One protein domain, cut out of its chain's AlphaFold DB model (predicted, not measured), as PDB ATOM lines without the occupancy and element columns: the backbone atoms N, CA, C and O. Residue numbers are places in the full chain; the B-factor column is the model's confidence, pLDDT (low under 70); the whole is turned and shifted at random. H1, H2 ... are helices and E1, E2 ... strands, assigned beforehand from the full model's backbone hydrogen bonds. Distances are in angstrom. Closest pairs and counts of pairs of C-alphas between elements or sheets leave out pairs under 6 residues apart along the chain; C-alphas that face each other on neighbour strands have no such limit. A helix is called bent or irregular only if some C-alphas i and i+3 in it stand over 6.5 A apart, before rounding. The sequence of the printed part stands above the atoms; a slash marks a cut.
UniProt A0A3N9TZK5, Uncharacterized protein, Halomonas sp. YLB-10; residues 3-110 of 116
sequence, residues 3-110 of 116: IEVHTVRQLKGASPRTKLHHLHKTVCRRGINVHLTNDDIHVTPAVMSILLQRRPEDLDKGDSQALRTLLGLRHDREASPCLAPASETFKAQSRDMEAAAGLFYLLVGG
ATOM      1  N   ILE A   3      27.213 136.402 -44.585       88.56
ATOM      2  CA  ILE A   3      28.393 135.883 -45.284       88.56
ATOM      3  C   ILE A   3      27.940 134.716 -46.151       88.56
ATOM      4  O   ILE A   3      27.306 133.789 -45.649       88.56
ATOM      5  N   GLU A   4      28.305 134.747 -47.424       90.06
ATOM      6  CA  GLU A   4      28.065 133.646 -48.349       90.06
ATOM      7  C   GLU A   4      29.252 132.687 -48.339       90.06
ATOM      8  O   GLU A   4      30.416 133.084 -48.435       90.06
ATOM      9  N   VAL A   5      28.945 131.407 -48.188       87.62
ATOM     10  CA  VAL A   5      29.898 130.305 -48.223       87.62
ATOM     11  C   VAL A   5      29.297 129.256 -49.143       87.62
ATOM     12  O   VAL A   5      28.126 128.932 -49.002       87.62
ATOM     13  N   HIS A   6      30.060 128.706 -50.083       84.00
ATOM     14  CA  HIS A   6      29.456 127.793 -51.056       84.00
ATOM     15  C   HIS A   6      29.101 126.452 -50.424       84.00
ATOM     16  O   HIS A   6      28.046 125.902 -50.700       84.00
ATOM     17  N   THR A   7      29.978 125.927 -49.563       83.75
ATOM     18  CA  THR A   7      29.790 124.617 -48.927       83.75
ATOM     19  C   THR A   7      30.363 124.591 -47.513       83.75
ATOM     20  O   THR A   7      31.279 125.345 -47.170       83.75
ATOM     21  N   VAL A   8      29.927 123.625 -46.701       83.69
ATOM     22  CA  VAL A   8      30.491 123.367 -45.360       83.69
ATOM     23  C   VAL A   8      32.000 123.064 -45.377       83.69
ATOM     24  O   VAL A   8      32.691 123.246 -44.366       83.69
ATOM     25  N   ARG A   9      32.576 122.652 -46.520       81.81
ATOM     26  CA  ARG A   9      34.029 122.430 -46.656       81.81
ATOM     27  C   ARG A   9      34.827 123.729 -46.523       81.81
ATOM     28  O   ARG A   9      35.920 123.695 -45.970       81.81
ATOM     29  N   GLN A  10      34.261 124.855 -46.952       86.06
ATOM     30  CA  GLN A  10      34.906 126.172 -46.922       86.06
ATOM     31  C   GLN A  10      34.808 126.867 -45.551       86.06
ATOM     32  O   GLN A  10      35.415 127.917 -45.337       86.06
ATOM     33  N   LEU A  11      34.064 126.291 -44.598       87.88
ATOM     34  CA  LEU A  11      34.005 126.806 -43.234       87.88
ATOM     35  C   LEU A  11      35.335 126.603 -42.504       87.88
ATOM     36  O   LEU A  11      35.962 125.547 -42.581       87.88
ATOM     37  N   LYS A  12      35.728 127.610 -41.722       88.00
ATOM     38  CA  LYS A  12      36.952 127.575 -40.919       88.00
ATOM     39  C   LYS A  12      36.887 126.474 -39.855       88.00
ATOM     40  O   LYS A  12      35.971 126.479 -39.043       88.00
ATOM     41  N   GLY A  13      37.902 125.611 -39.803       85.44
ATOM     42  CA  GLY A  13      38.037 124.528 -38.819       85.44
ATOM     43  C   GLY A  13      38.370 123.191 -39.486       85.44
ATOM     44  O   GLY A  13      37.946 122.939 -40.609       85.44
ATOM     45  N   ALA A  14      39.139 122.342 -38.801       83.31
ATOM     46  CA  ALA A  14      39.590 121.048 -39.328       83.31
ATOM     47  C   ALA A  14      38.636 119.886 -38.995       83.31
ATOM     48  O   ALA A  14      38.667 118.853 -39.650       83.31
ATOM     49  N   SER A  15      37.779 120.060 -37.992       83.25
ATOM     50  CA  SER A  15      36.825 119.058 -37.506       83.25
ATOM     51  C   SER A  15      35.402 119.627 -37.473       83.25
ATOM     52  O   SER A  15      35.251 120.853 -37.381       83.25
ATOM     53  N   PRO A  16      34.356 118.779 -37.473       83.50
ATOM     54  CA  PRO A  16      32.963 119.223 -37.361       83.50
ATOM     55  C   PRO A  16      32.761 120.169 -36.167       83.50
ATOM     56  O   PRO A  16      32.205 121.262 -36.295       83.50
ATOM     57  N   ARG A  17      33.344 119.813 -35.017       82.69
ATOM     58  CA  ARG A  17      33.311 120.611 -33.788       82.69
ATOM     59  C   ARG A  17      33.993 121.975 -33.918       82.69
ATOM     60  O   ARG A  17      33.454 122.983 -33.457       82.69
ATOM     61  N   THR A  18      35.179 122.040 -34.527       87.12
ATOM     62  CA  THR A  18      35.891 123.324 -34.691       87.12
ATOM     63  C   THR A  18      35.190 124.232 -35.700       87.12
ATOM     64  O   THR A  18      35.123 125.443 -35.468       87.12
ATOM     65  N   LYS A  19      34.585 123.660 -36.749       89.88
ATOM     66  CA  LYS A  19      33.721 124.384 -37.694       89.88
ATOM     67  C   LYS A  19      32.482 124.959 -37.019       89.88
ATOM     68  O   LYS A  19      32.212 126.152 -37.163       89.88
ATOM     69  N   LEU A  20      31.789 124.161 -36.204       88.62
ATOM     70  CA  LEU A  20      30.628 124.633 -35.448       88.62
ATOM     71  C   LEU A  20      30.995 125.762 -34.475       88.62
ATOM     72  O   LEU A  20      30.274 126.753 -34.368       88.62
ATOM     73  N   HIS A  21      32.143 125.666 -33.800       88.56
ATOM     74  CA  HIS A  21      32.614 126.728 -32.901       88.56
ATOM     75  C   HIS A  21      32.886 128.045 -33.635       88.56
ATOM     76  O   HIS A  21      32.573 129.127 -33.129       88.56
ATOM     77  N   HIS A  22      33.469 127.976 -34.834       90.12
ATOM     78  CA  HIS A  22      33.677 129.156 -35.668       90.12
ATOM     79  C   HIS A  22      32.356 129.763 -36.141       90.12
ATOM     80  O   HIS A  22      32.188 130.978 -36.012       90.12
ATOM     81  N   LEU A  23      31.410 128.938 -36.598       89.94
ATOM     82  CA  LEU A  23      30.057 129.380 -36.939       89.94
ATOM     83  C   LEU A  23      29.373 130.069 -35.757       89.94
ATOM     84  O   LEU A  23      28.886 131.183 -35.908       89.94
ATOM     85  N   HIS A  24      29.426 129.479 -34.563       89.88
ATOM     86  CA  HIS A  24      28.862 130.081 -33.357       89.88
ATOM     87  C   HIS A  24      29.453 131.468 -33.060       89.88
ATOM     88  O   HIS A  24      28.724 132.411 -32.749       89.88
ATOM     89  N   LYS A  25      30.777 131.633 -33.188       90.06
ATOM     90  CA  LYS A  25      31.412 132.950 -33.024       90.06
ATOM     91  C   LYS A  25      30.926 133.955 -34.072       90.06
ATOM     92  O   LYS A  25      30.731 135.116 -33.731       90.06
ATOM     93  N   THR A  26      30.746 133.541 -35.318       89.88
ATOM     94  CA  THR A  26      30.293 134.428 -36.398       89.88
ATOM     95  C   THR A  26      28.819 134.806 -36.241       89.88
ATOM     96  O   THR A  26      28.483 135.986 -36.210       89.88
ATOM     97  N   VAL A  27      27.952 133.817 -36.058       91.00
ATOM     98  CA  VAL A  27      26.499 133.997 -36.054       91.00
ATOM     99  C   VAL A  27      26.013 134.580 -34.733       91.00
ATOM    100  O   VAL A  27      25.347 135.610 -34.727       91.00
ATOM    101  N   CYS A  28      26.398 133.991 -33.599       86.50
ATOM    102  CA  CYS A  28      25.855 134.393 -32.301       86.50
ATOM    103  C   CYS A  28      26.634 135.540 -31.648       86.50
ATOM    104  O   CYS A  28      26.026 136.389 -31.008       86.50
ATOM    105  N   ARG A  29      27.972 135.596 -31.787       84.62
ATOM    106  CA  ARG A  29      28.758 136.683 -31.158       84.62
ATOM    107  C   ARG A  29      28.897 137.927 -32.026       84.62
ATOM    108  O   ARG A  29      28.957 139.019 -31.478       84.62
ATOM    109  N   ARG A  30      29.012 137.773 -33.349       87.12
ATOM    110  CA  ARG A  30      29.137 138.916 -34.273       87.12
ATOM    111  C   ARG A  30      27.802 139.322 -34.901       87.12
ATOM    112  O   ARG A  30      27.753 140.373 -35.524       87.12
ATOM    113  N   GLY A  31      26.750 138.515 -34.745       87.00
ATOM    114  CA  GLY A  31      25.429 138.799 -35.314       87.00
ATOM    115  C   GLY A  31      25.389 138.701 -36.841       87.00
ATOM    116  O   GLY A  31      24.579 139.375 -37.472       87.00
ATOM    117  N   ILE A  32      26.289 137.919 -37.447       89.38
ATOM    118  CA  ILE A  32      26.401 137.794 -38.904       89.38
ATOM    119  C   ILE A  32      25.909 136.412 -39.320       89.38
ATOM    120  O   ILE A  32      26.562 135.409 -39.030       89.38
ATOM    121  N   ASN A  33      24.781 136.363 -40.023       90.44
ATOM    122  CA  ASN A  33      24.250 135.111 -40.560       90.44
ATOM    123  C   ASN A  33      25.197 134.536 -41.620       90.44
ATOM    124  O   ASN A  33      25.907 135.280 -42.299       90.44
ATOM    125  N   VAL A  34      25.194 133.216 -41.782       91.12
ATOM    126  CA  VAL A  34      25.959 132.540 -42.838       91.12
ATOM    127  C   VAL A  34      24.983 131.848 -43.774       91.12
ATOM    128  O   VAL A  34      24.078 131.170 -43.305       91.12
ATOM    129  N   HIS A  35      25.153 132.010 -45.078       92.81
ATOM    130  CA  HIS A  35      24.376 131.299 -46.084       92.81
ATOM    131  C   HIS A  35      25.279 130.277 -46.774       92.81
ATOM    132  O   HIS A  35      26.300 130.654 -47.351       92.81
ATOM    133  N   LEU A  36      24.922 128.996 -46.672       88.75
ATOM    134  CA  LEU A  36      25.526 127.907 -47.432       88.75
ATOM    135  C   LEU A  36      24.803 127.798 -48.774       88.75
ATOM    136  O   LEU A  36      23.738 127.191 -48.846       88.75
ATOM    137  N   THR A  37      25.346 128.432 -49.810       87.06
ATOM    138  CA  THR A  37      24.602 128.700 -51.050       87.06
ATOM    139  C   THR A  37      24.308 127.448 -51.874       87.06
ATOM    140  O   THR A  37      23.229 127.365 -52.452       87.06
ATOM    141  N   ASN A  38      25.203 126.452 -51.910       84.62
ATOM    142  CA  ASN A  38      24.939 125.211 -52.655       84.62
ATOM    143  C   ASN A  38      23.888 124.324 -51.976       84.62
ATOM    144  O   ASN A  38      23.256 123.511 -52.644       84.62
ATOM    145  N   ASP A  39      23.732 124.468 -50.661       78.94
ATOM    146  CA  ASP A  39      22.823 123.662 -49.848       78.94
ATOM    147  C   ASP A  39      21.507 124.414 -49.529       78.94
ATOM    148  O   ASP A  39      20.615 123.848 -48.904       78.94
ATOM    149  N   ASP A  40      21.394 125.693 -49.924       85.19
ATOM    150  CA  ASP A  40      20.330 126.647 -49.546       85.19
ATOM    151  C   ASP A  40      20.077 126.721 -48.019       85.19
ATOM    152  O   ASP A  40      18.965 126.934 -47.523       85.19
ATOM    153  N   ILE A  41      21.139 126.550 -47.219       87.19
ATOM    154  CA  ILE A  41      21.041 126.547 -45.753       87.19
ATOM    155  C   ILE A  41      21.410 127.918 -45.196       87.19
ATOM    156  O   ILE A  41      22.563 128.354 -45.229       87.19
ATOM    157  N   HIS A  42      20.428 128.570 -44.581       89.75
ATOM    158  CA  HIS A  42      20.618 129.818 -43.854       89.75
ATOM    159  C   HIS A  42      20.937 129.533 -42.384       89.75
ATOM    160  O   HIS A  42      20.068 129.173 -41.597       89.75
ATOM    161  N   VAL A  43      22.193 129.721 -41.994       90.12
ATOM    162  CA  VAL A  43      22.665 129.557 -40.620       90.12
ATOM    163  C   VAL A  43      22.411 130.844 -39.834       90.12
ATOM    164  O   VAL A  43      23.144 131.833 -39.942       90.12
ATOM    165  N   THR A  44      21.350 130.813 -39.033       91.62
ATOM    166  CA  THR A  44      20.896 131.902 -38.157       91.62
ATOM    167  C   THR A  44      21.201 131.591 -36.682       91.62
ATOM    168  O   THR A  44      21.559 130.457 -36.341       91.62
ATOM    169  N   PRO A  45      21.046 132.558 -35.756       89.00
ATOM    170  CA  PRO A  45      21.153 132.276 -34.324       89.00
ATOM    171  C   PRO A  45      20.173 131.196 -33.838       89.00
ATOM    172  O   PRO A  45      20.513 130.442 -32.929       89.00
ATOM    173  N   ALA A  46      18.991 131.078 -34.456       87.00
ATOM    174  CA  ALA A  46      18.010 130.043 -34.133       87.00
ATOM    175  C   ALA A  46      18.520 128.646 -34.520       87.00
ATOM    176  O   ALA A  46      18.533 127.744 -33.683       87.00
ATOM    177  N   VAL A  47      19.059 128.502 -35.736       87.88
ATOM    178  CA  VAL A  47      19.730 127.275 -36.202       87.88
ATOM    179  C   VAL A  47      20.870 126.876 -35.260       87.88
ATOM    180  O   VAL A  47      20.977 125.721 -34.845       87.88
ATOM    181  N   MET A  48      21.700 127.843 -34.860       87.69
ATOM    182  CA  MET A  48      22.792 127.604 -33.915       87.69
ATOM    183  C   MET A  48      22.287 127.193 -32.530       87.69
ATOM    184  O   MET A  48      22.878 126.313 -31.916       87.69
ATOM    185  N   SER A  49      21.198 127.792 -32.042       84.56
ATOM    186  CA  SER A  49      20.577 127.425 -30.765       84.56
ATOM    187  C   SER A  49      20.122 125.964 -30.768       84.56
ATOM    188  O   SER A  49      20.459 125.219 -29.850       84.56
ATOM    189  N   ILE A  50      19.460 125.517 -31.840       83.12
ATOM    190  CA  ILE A  50      19.017 124.122 -32.006       83.12
ATOM    191  C   ILE A  50      20.214 123.158 -31.996       83.12
ATOM    192  O   ILE A  50      20.172 122.121 -31.333       83.12
ATOM    193  N   LEU A  51      21.307 123.509 -32.681       79.75
ATOM    194  CA  LEU A  51      22.526 122.694 -32.694       79.75
ATOM    195  C   LEU A  51      23.243 122.661 -31.339       79.75
ATOM    196  O   LEU A  51      23.768 121.620 -30.953       79.75
ATOM    197  N   LEU A  52      23.258 123.775 -30.605       77.44
ATOM    198  CA  LEU A  52      23.935 123.891 -29.308       77.44
ATOM    199  C   LEU A  52      23.140 123.307 -28.138       77.44
ATOM    200  O   LEU A  52      23.726 123.024 -27.096       77.44
ATOM    201  N   GLN A  53      21.833 123.086 -28.296       77.75
ATOM    202  CA  GLN A  53      21.052 122.272 -27.355       77.75
ATOM    203  C   GLN A  53      21.537 120.813 -27.314       77.75
ATOM    204  O   GLN A  53      21.219 120.080 -26.376       77.75
ATOM    205  N   ARG A  54      22.295 120.373 -28.325       68.38
ATOM    206  CA  ARG A  54      22.903 119.043 -28.390       68.38
ATOM    207  C   ARG A  54      24.344 119.085 -27.900       68.38
ATOM    208  O   ARG A  54      25.015 120.115 -27.971       68.38
ATOM    209  N   ARG A  55      24.832 117.949 -27.395       63.22
ATOM    210  CA  ARG A  55      26.226 117.862 -26.966       63.22
ATOM    211  C   ARG A  55      27.112 117.922 -28.208       63.22
ATOM    212  O   ARG A  55      26.891 117.146 -29.136       63.22
ATOM    213  N   PRO A  56      28.135 118.790 -28.248       63.59
ATOM    214  CA  PRO A  56      29.048 118.853 -29.385       63.59
ATOM    215  C   PRO A  56      29.739 117.516 -29.682       63.59
ATOM    216  O   PRO A  56      30.130 117.285 -30.819       63.59
ATOM    217  N   GLU A  57      29.867 116.632 -28.684       64.44
ATOM    218  CA  GLU A  57      30.391 115.270 -28.859       64.44
ATOM    219  C   GLU A  57      29.539 114.396 -29.797       64.44
ATOM    220  O   GLU A  57      30.056 113.443 -30.377       64.44
ATOM    221  N   ASP A  58      28.249 114.703 -29.970       65.50
ATOM    222  CA  ASP A  58      27.352 113.951 -30.856       65.50
ATOM    223  C   ASP A  58      27.649 114.235 -32.340       65.50
ATOM    224  O   ASP A  58      27.369 113.401 -33.202       65.50
ATOM    225  N   LEU A  59      28.279 115.377 -32.648       64.19
ATOM    226  CA  LEU A  59      28.779 115.685 -33.994       64.19
ATOM    227  C   LEU A  59      29.960 114.800 -34.372       64.19
ATOM    228  O   LEU A  59      30.100 114.439 -35.529       64.19
ATOM    229  N   ASP A  60      30.808 114.429 -33.418       63.41
ATOM    230  CA  ASP A  60      31.962 113.579 -33.718       63.41
ATOM    231  C   ASP A  60      31.540 112.106 -33.925       63.41
ATOM    232  O   ASP A  60      32.310 111.307 -34.454       63.41
ATOM    233  N   LYS A  61      30.304 111.743 -33.548       63.53
ATOM    234  CA  LYS A  61      29.746 110.382 -33.665       63.53
ATOM    235  C   LYS A  61      28.876 110.157 -34.906       63.53
ATOM    236  O   LYS A  61      28.544 109.014 -35.198       63.53
ATOM    237  N   GLY A  62      28.463 111.213 -35.609       57.81
ATOM    238  CA  GLY A  62      27.660 111.120 -36.844       57.81
ATOM    239  C   GLY A  62      26.265 110.543 -36.722       57.81
ATOM    240  O   GLY A  62      25.577 110.362 -37.730       57.81
ATOM    241  N   ASP A  63      25.805 110.310 -35.499       58.94
ATOM    242  CA  ASP A  63      24.504 109.723 -35.257       58.94
ATOM    243  C   ASP A  63      23.732 110.519 -34.212       58.94
ATOM    244  O   ASP A  63      23.773 110.248 -33.014       58.94
ATOM    245  N   SER A  64      23.009 111.533 -34.687       64.94
ATOM    246  CA  SER A  64      21.897 112.088 -33.928       64.94
ATOM    247  C   SER A  64      20.620 111.408 -34.409       64.94
ATOM    248  O   SER A  64      19.947 111.880 -35.328       64.94
ATOM    249  N   GLN A  65      20.283 110.281 -33.775       63.62
ATOM    250  CA  GLN A  65      19.042 109.541 -34.025       63.62
ATOM    251  C   GLN A  65      17.815 110.462 -33.944       63.62
ATOM    252  O   GLN A  65      16.909 110.356 -34.760       63.62
ATOM    253  N   ALA A  66      17.826 111.438 -33.032       61.53
ATOM    254  CA  ALA A  66      16.761 112.431 -32.914       61.53
ATOM    255  C   ALA A  66      16.613 113.313 -34.170       61.53
ATOM    256  O   ALA A  66      15.494 113.602 -34.582       61.53
ATOM    257  N   LEU A  67      17.722 113.722 -34.799       66.38
ATOM    258  CA  LEU A  67      17.702 114.500 -36.045       66.38
ATOM    259  C   LEU A  67      17.230 113.652 -37.230       66.38
ATOM    260  O   LEU A  67      16.427 114.123 -38.032       66.38
ATOM    261  N   ARG A  68      17.692 112.395 -37.305       64.69
ATOM    262  CA  ARG A  68      17.235 111.407 -38.298       64.69
ATOM    263  C   ARG A  68      15.727 111.208 -38.213       64.69
ATOM    264  O   ARG A  68      15.044 111.280 -39.227       64.69
ATOM    265  N   THR A  69      15.208 111.000 -37.003       64.88
ATOM    266  CA  THR A  69      13.773 110.824 -36.765       64.88
ATOM    267  C   THR A  69      12.985 112.073 -37.149       64.88
ATOM    268  O   THR A  69      11.961 111.947 -37.808       64.88
ATOM    269  N   LEU A  70      13.453 113.277 -36.808       67.44
ATOM    270  CA  LEU A  70      12.761 114.519 -37.171       67.44
ATOM    271  C   LEU A  70      12.717 114.755 -38.689       67.44
ATOM    272  O   LEU A  70      11.670 115.138 -39.209       67.44
ATOM    273  N   LEU A  71      13.811 114.482 -39.406       64.56
ATOM    274  CA  LEU A  71      13.826 114.558 -40.871       64.56
ATOM    275  C   LEU A  71      12.949 113.484 -41.518       64.56
ATOM    276  O   LEU A  71      12.217 113.797 -42.453       64.56
ATOM    277  N   GLY A  72      12.988 112.248 -41.008       65.12
ATOM    278  CA  GLY A  72      12.138 111.156 -41.484       65.12
ATOM    279  C   GLY A  72      10.655 111.488 -41.336       65.12
ATOM    280  O   GLY A  72       9.915 111.425 -42.307       65.12
ATOM    281  N   LEU A  73      10.248 111.986 -40.163       68.75
ATOM    282  CA  LEU A  73       8.867 112.406 -39.905       68.75
ATOM    283  C   LEU A  73       8.392 113.521 -40.848       68.75
ATOM    284  O   LEU A  73       7.218 113.550 -41.221       68.75
ATOM    285  N   ARG A  74       9.275 114.448 -41.239       69.44
ATOM    286  CA  ARG A  74       8.935 115.467 -42.237       69.44
ATOM    287  C   ARG A  74       8.849 114.874 -43.637       69.44
ATOM    288  O   ARG A  74       7.878 115.163 -44.330       69.44
ATOM    289  N   HIS A  75       9.828 114.067 -44.039       67.88
ATOM    290  CA  HIS A  75       9.836 113.434 -45.354       67.88
ATOM    291  C   HIS A  75       8.580 112.585 -45.559       67.88
ATOM    292  O   HIS A  75       7.893 112.751 -46.560       67.88
ATOM    293  N   ASP A  76       8.206 111.785 -44.561       67.31
ATOM    294  CA  ASP A  76       6.973 110.998 -44.569       67.31
ATOM    295  C   ASP A  76       5.735 111.892 -44.710       67.31
ATOM    296  O   ASP A  76       4.788 111.548 -45.412       67.31
ATOM    297  N   ARG A  77       5.732 113.075 -44.088       66.62
ATOM    298  CA  ARG A  77       4.617 114.027 -44.174       66.62
ATOM    299  C   ARG A  77       4.552 114.770 -45.512       66.62
ATOM    300  O   ARG A  77       3.457 115.115 -45.940       66.62
ATOM    301  N   GLU A  78       5.685 115.032 -46.155       67.88
ATOM    302  CA  GLU A  78       5.755 115.668 -47.478       67.88
ATOM    303  C   GLU A  78       5.511 114.679 -48.622       67.88
ATOM    304  O   GLU A  78       4.945 115.060 -49.645       67.88
ATOM    305  N   ALA A  79       5.913 113.419 -48.446       64.06
ATOM    306  CA  ALA A  79       5.801 112.365 -49.447       64.06
ATOM    307  C   ALA A  79       4.514 111.531 -49.321       64.06
ATOM    308  O   ALA A  79       4.173 110.816 -50.261       64.06
ATOM    309  N   SER A  80       3.797 111.588 -48.189       61.84
ATOM    310  CA  SER A  80       2.571 110.806 -48.004       61.84
ATOM    311  C   SER A  80       1.413 111.379 -48.833       61.84
ATOM    312  O   SER A  80       0.925 112.466 -48.527       61.84
ATOM    313  N   PRO A  81       0.885 110.632 -49.822       57.97
ATOM    314  CA  PRO A  81      -0.242 111.076 -50.646       57.97
ATOM    315  C   PRO A  81      -1.572 111.130 -49.872       57.97
ATOM    316  O   PRO A  81      -2.559 111.661 -50.375       57.97
ATOM    317  N   CYS A  82      -1.609 110.579 -48.654       62.69
ATOM    318  CA  CYS A  82      -2.787 110.536 -47.785       62.69
ATOM    319  C   CYS A  82      -2.832 111.698 -46.780       62.69
ATOM    320  O   CYS A  82      -3.848 111.898 -46.115       62.69
ATOM    321  N   LEU A  83      -1.732 112.444 -46.636       63.25
ATOM    322  CA  LEU A  83      -1.639 113.620 -45.781       63.25
ATOM    323  C   LEU A  83      -1.641 114.862 -46.672       63.25
ATOM    324  O   LEU A  83      -0.931 114.929 -47.670       63.25
ATOM    325  N   ALA A  84      -2.459 115.856 -46.322       66.56
ATOM    326  CA  ALA A  84      -2.417 117.140 -47.011       66.56
ATOM    327  C   ALA A  84      -0.985 117.718 -46.948       66.56
ATOM    328  O   ALA A  84      -0.326 117.550 -45.911       66.56
ATOM    329  N   PRO A  85      -0.518 118.422 -48.001       67.06
ATOM    330  CA  PRO A  85       0.784 119.074 -47.990       67.06
ATOM    331  C   PRO A  85       0.972 119.888 -46.711       67.06
ATOM    332  O   PRO A  85       0.028 120.519 -46.220       67.06
ATOM    333  N   ALA A  86       2.188 119.889 -46.165       69.00
ATOM    334  CA  ALA A  86       2.501 120.727 -45.017       69.00
ATOM    335  C   ALA A  86       2.115 122.186 -45.316       69.00
ATOM    336  O   ALA A  86       2.475 122.725 -46.365       69.00
ATOM    337  N   SER A  87       1.372 122.820 -44.405       72.12
ATOM    338  CA  SER A  87       0.995 124.223 -44.567       72.12
ATOM    339  C   SER A  87       2.239 125.111 -44.569       72.12
ATOM    340  O   SER A  87       3.228 124.806 -43.899       72.12
ATOM    341  N   GLU A  88       2.186 126.240 -45.275       75.50
ATOM    342  CA  GLU A  88       3.288 127.214 -45.295       75.50
ATOM    343  C   GLU A  88       3.657 127.697 -43.884       75.50
ATOM    344  O   GLU A  88       4.830 127.866 -43.565       75.50
ATOM    345  N   THR A  89       2.671 127.810 -42.989       72.62
ATOM    346  CA  THR A  89       2.895 128.124 -41.573       72.62
ATOM    347  C   THR A  89       3.724 127.052 -40.866       72.62
ATOM    348  O   THR A  89       4.636 127.388 -40.116       72.62
ATOM    349  N   PHE A  90       3.441 125.768 -41.106       72.25
ATOM    350  CA  PHE A  90       4.215 124.671 -40.523       72.25
ATOM    351  C   PHE A  90       5.642 124.649 -41.078       72.25
ATOM    352  O   PHE A  90       6.587 124.581 -40.299       72.25
ATOM    353  N   LYS A  91       5.805 124.796 -42.401       72.50
ATOM    354  CA  LYS A  91       7.128 124.875 -43.047       72.50
ATOM    355  C   LYS A  91       7.960 126.035 -42.501       72.50
ATOM    356  O   LYS A  91       9.142 125.873 -42.216       72.50
ATOM    357  N   ALA A  92       7.346 127.203 -42.314       73.12
ATOM    358  CA  ALA A  92       8.015 128.358 -41.727       73.12
ATOM    359  C   ALA A  92       8.449 128.094 -40.274       73.12
ATOM    360  O   ALA A  92       9.536 128.508 -39.880       73.12
ATOM    361  N   GLN A  93       7.632 127.376 -39.497       72.00
ATOM    362  CA  GLN A  93       7.940 127.001 -38.113       72.00
ATOM    363  C   GLN A  93       9.033 125.925 -38.004       72.00
ATOM    364  O   GLN A  93       9.749 125.895 -37.005       72.00
ATOM    365  N   SER A  94       9.181 125.050 -39.004       77.25
ATOM    366  CA  SER A  94      10.171 123.964 -39.000       77.25
ATOM    367  C   SER A  94      11.482 124.299 -39.723       77.25
ATOM    368  O   SER A  94      12.465 123.570 -39.566       77.25
ATOM    369  N   ARG A  95      11.551 125.424 -40.445       83.81
ATOM    370  CA  ARG A  95      12.695 125.809 -41.292       83.81
ATOM    371  C   ARG A  95      14.041 125.840 -40.564       83.81
ATOM    372  O   ARG A  95      15.023 125.308 -41.072       83.81
ATOM    373  N   ASP A  96      14.104 126.423 -39.367       85.88
ATOM    374  CA  ASP A  96      15.358 126.481 -38.595       85.88
ATOM    375  C   ASP A  96      15.812 125.087 -38.133       85.88
ATOM    376  O   ASP A  96      17.006 124.803 -38.042       85.88
ATOM    377  N   MET A  97      14.861 124.192 -37.865       81.44
ATOM    378  CA  MET A  97      15.144 122.816 -37.460       81.44
ATOM    379  C   MET A  97      15.714 122.001 -38.618       81.44
ATOM    380  O   MET A  97      16.645 121.224 -38.432       81.44
ATOM    381  N   GLU A  98      15.194 122.219 -39.820       80.00
ATOM    382  CA  GLU A  98      15.680 121.591 -41.047       80.00
ATOM    383  C   GLU A  98      17.054 122.112 -41.440       80.00
ATOM    384  O   GLU A  98      17.938 121.322 -41.749       80.00
ATOM    385  N   ALA A  99      17.260 123.428 -41.361       86.38
ATOM    386  CA  ALA A  99      18.560 124.045 -41.582       86.38
ATOM    387  C   ALA A  99      19.595 123.534 -40.566       86.38
ATOM    388  O   ALA A  99      20.721 123.209 -40.943       86.38
ATOM    389  N   ALA A 100      19.213 123.387 -39.291       85.31
ATOM    390  CA  ALA A 100      20.058 122.768 -38.270       85.31
ATOM    391  C   ALA A 100      20.359 121.303 -38.596       85.31
ATOM    392  O   ALA A 100      21.502 120.865 -38.459       85.31
ATOM    393  N   ALA A 101      19.359 120.556 -39.065       79.94
ATOM    394  CA  ALA A 101      19.540 119.170 -39.444       79.94
ATOM    395  C   ALA A 101      20.480 119.017 -40.644       79.94
ATOM    396  O   ALA A 101      21.482 118.313 -40.540       79.94
ATOM    397  N   GLY A 102      20.223 119.729 -41.740       80.06
ATOM    398  CA  GLY A 102      21.084 119.741 -42.921       80.06
ATOM    399  C   GLY A 102      22.516 120.152 -42.582       80.06
ATOM    400  O   GLY A 102      23.462 119.459 -42.952       80.06
ATOM    401  N   LEU A 103      22.687 121.208 -41.776       85.88
ATOM    402  CA  LEU A 103      24.006 121.636 -41.316       85.88
ATOM    403  C   LEU A 103      24.712 120.543 -40.499       85.88
ATOM    404  O   LEU A 103      25.903 120.320 -40.703       85.88
ATOM    405  N   PHE A 104      24.009 119.833 -39.611       82.19
ATOM    406  CA  PHE A 104      24.575 118.694 -38.881       82.19
ATOM    407  C   PHE A 104      25.065 117.602 -39.840       82.19
ATOM    408  O   PHE A 104      26.218 117.188 -39.744       82.19
ATOM    409  N   TYR A 105      24.240 117.170 -40.797       77.38
ATOM    410  CA  TYR A 105      24.640 116.135 -41.757       77.38
ATOM    411  C   TYR A 105      25.839 116.544 -42.598       77.38
ATOM    412  O   TYR A 105      26.739 115.737 -42.795       77.38
ATOM    413  N   LEU A 106      25.893 117.791 -43.058       80.81
ATOM    414  CA  LEU A 106      27.030 118.286 -43.830       80.81
ATOM    415  C   LEU A 106      28.299 118.412 -42.980       80.81
ATOM    416  O   LEU A 106      29.405 118.209 -43.481       80.81
ATOM    417  N   LEU A 107      28.154 118.753 -41.696       82.19
ATOM    418  CA  LEU A 107      29.275 118.825 -40.766       82.19
ATOM    419  C   LEU A 107      29.852 117.441 -40.481       82.19
ATOM    420  O   LEU A 107      31.073 117.334 -40.430       82.19
ATOM    421  N   VAL A 108      29.016 116.411 -40.312       77.06
ATOM    422  CA  VAL A 108      29.497 115.072 -39.936       77.06
ATOM    423  C   VAL A 108      29.722 114.123 -41.118       77.06
ATOM    424  O   VAL A 108      30.595 113.265 -41.068       77.06
ATOM    425  N   GLY A 109      28.977 114.279 -42.208       66.75
ATOM    426  CA  GLY A 109      29.013 113.399 -43.380       66.75
ATOM    427  C   GLY A 109      30.226 113.568 -44.303       66.75
ATOM    428  O   GLY A 109      30.284 112.923 -45.347       66.75
ATOM    429  N   GLY A 110      31.201 114.422 -43.975       53.25
ATOM    430  CA  GLY A 110      32.454 114.517 -44.732       53.25
ATOM    431  C   GLY A 110      33.559 113.698 -44.057       53.25
ATOM    432  O   GLY A 110      33.972 114.131 -42.981       53.25
TER     433      GLY A 110
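AT A GLANCE: This is residues 3 to 110 of the 116 residues of an uncharacterized protein of Halomonas sp. YLB-10 (UniProt A0A3N9TZK5). A small body at one end holds a three-stranded sheet, H1, H2 and the later part of H4, and from it H3 and the first part of H4 reach out to the other end as a wide, open V, joined at the far end by a loop; residues 79 to 84, the last residue of H3 and the loop residues after it, stick out. H4 crosses from that far end into the body, where its residues 96 to 104 pack on H2. The printed part has 108 residues with four named helices and three named strands, in the order E1 H1 E2 E3 H2 H3 H4. The sheet is mixed, in the order E1 E2 E3, and the class is mostly helix. The whole is compact by its radius of gyration of the C-alphas, 14.3 A, yet elongated in outline, spanning 44 by 27 by 24 A.

HOW THE PARTS SIT: E1, residues 3 to 5, is the parallel neighbour of E2, residues 33 to 36; N 3 and O 33 are 2.9 A apart, within hydrogen-bond range. Between them in the chain is H1, residues 16 to 30, and the three form a strand-helix-strand unit, two parallel strands joined through a helix, with a right-handed crossover. H1 only grazes the sheet, with its residues 23 to 27. E2 and E3, residues 41 to 43, are an antiparallel hairpin, with N 43 and O 34 2.7 A apart. H2, residues 45 to 52, is not on the sheet; it touches H1, the closest C-alphas being those of Cys 28 and Pro 45, 5.5 A, at a shallow tilt of 34 degrees, only just short of steep, opposite ways. H4, residues 88 to 108, is the hub, touching three helices. It touches H2 at Val 47 and Ala 100, whose C-alphas are closest at 5.0 A, and H1 with residues 107 to 108 alone, the C-alphas of Pro 16 and Leu 107 being closest at 5.0 A. H3, residues 65 to 79, only just touches H4, with 3 pairs of C-alphas within 8 A, the closest those of Leu 67 and Ala 101 at 6.1 A. H3 and H1 are apart. In H1, H2 and H3 every O i to N i+4 pair is within hydrogen-bond range; in H4, 15 of 17 are.

IN THESE COORDINATES: E1 begins at C-alpha 3, (28.393, 135.883, -45.284). H1 is 20.3 A long, H3 20.5 A and H4 29.4 A. H4 is irregular, with C-alphas 93 and 96 7.5 A apart, and has a kink of 46 degrees near residue 95; it ends at C-alpha 108, (29.497, 115.072, -39.936).

THE WHOLE: The C-alphas of Arg 30 and Cys 82 are the two farthest apart, 44.8 A. The printed part has no cut. The link from H2 to H3 is long, 12 residues. Mean pLDDT of the printed part is 77.9; residues 54 to 86 and 109 to 110 are under 70.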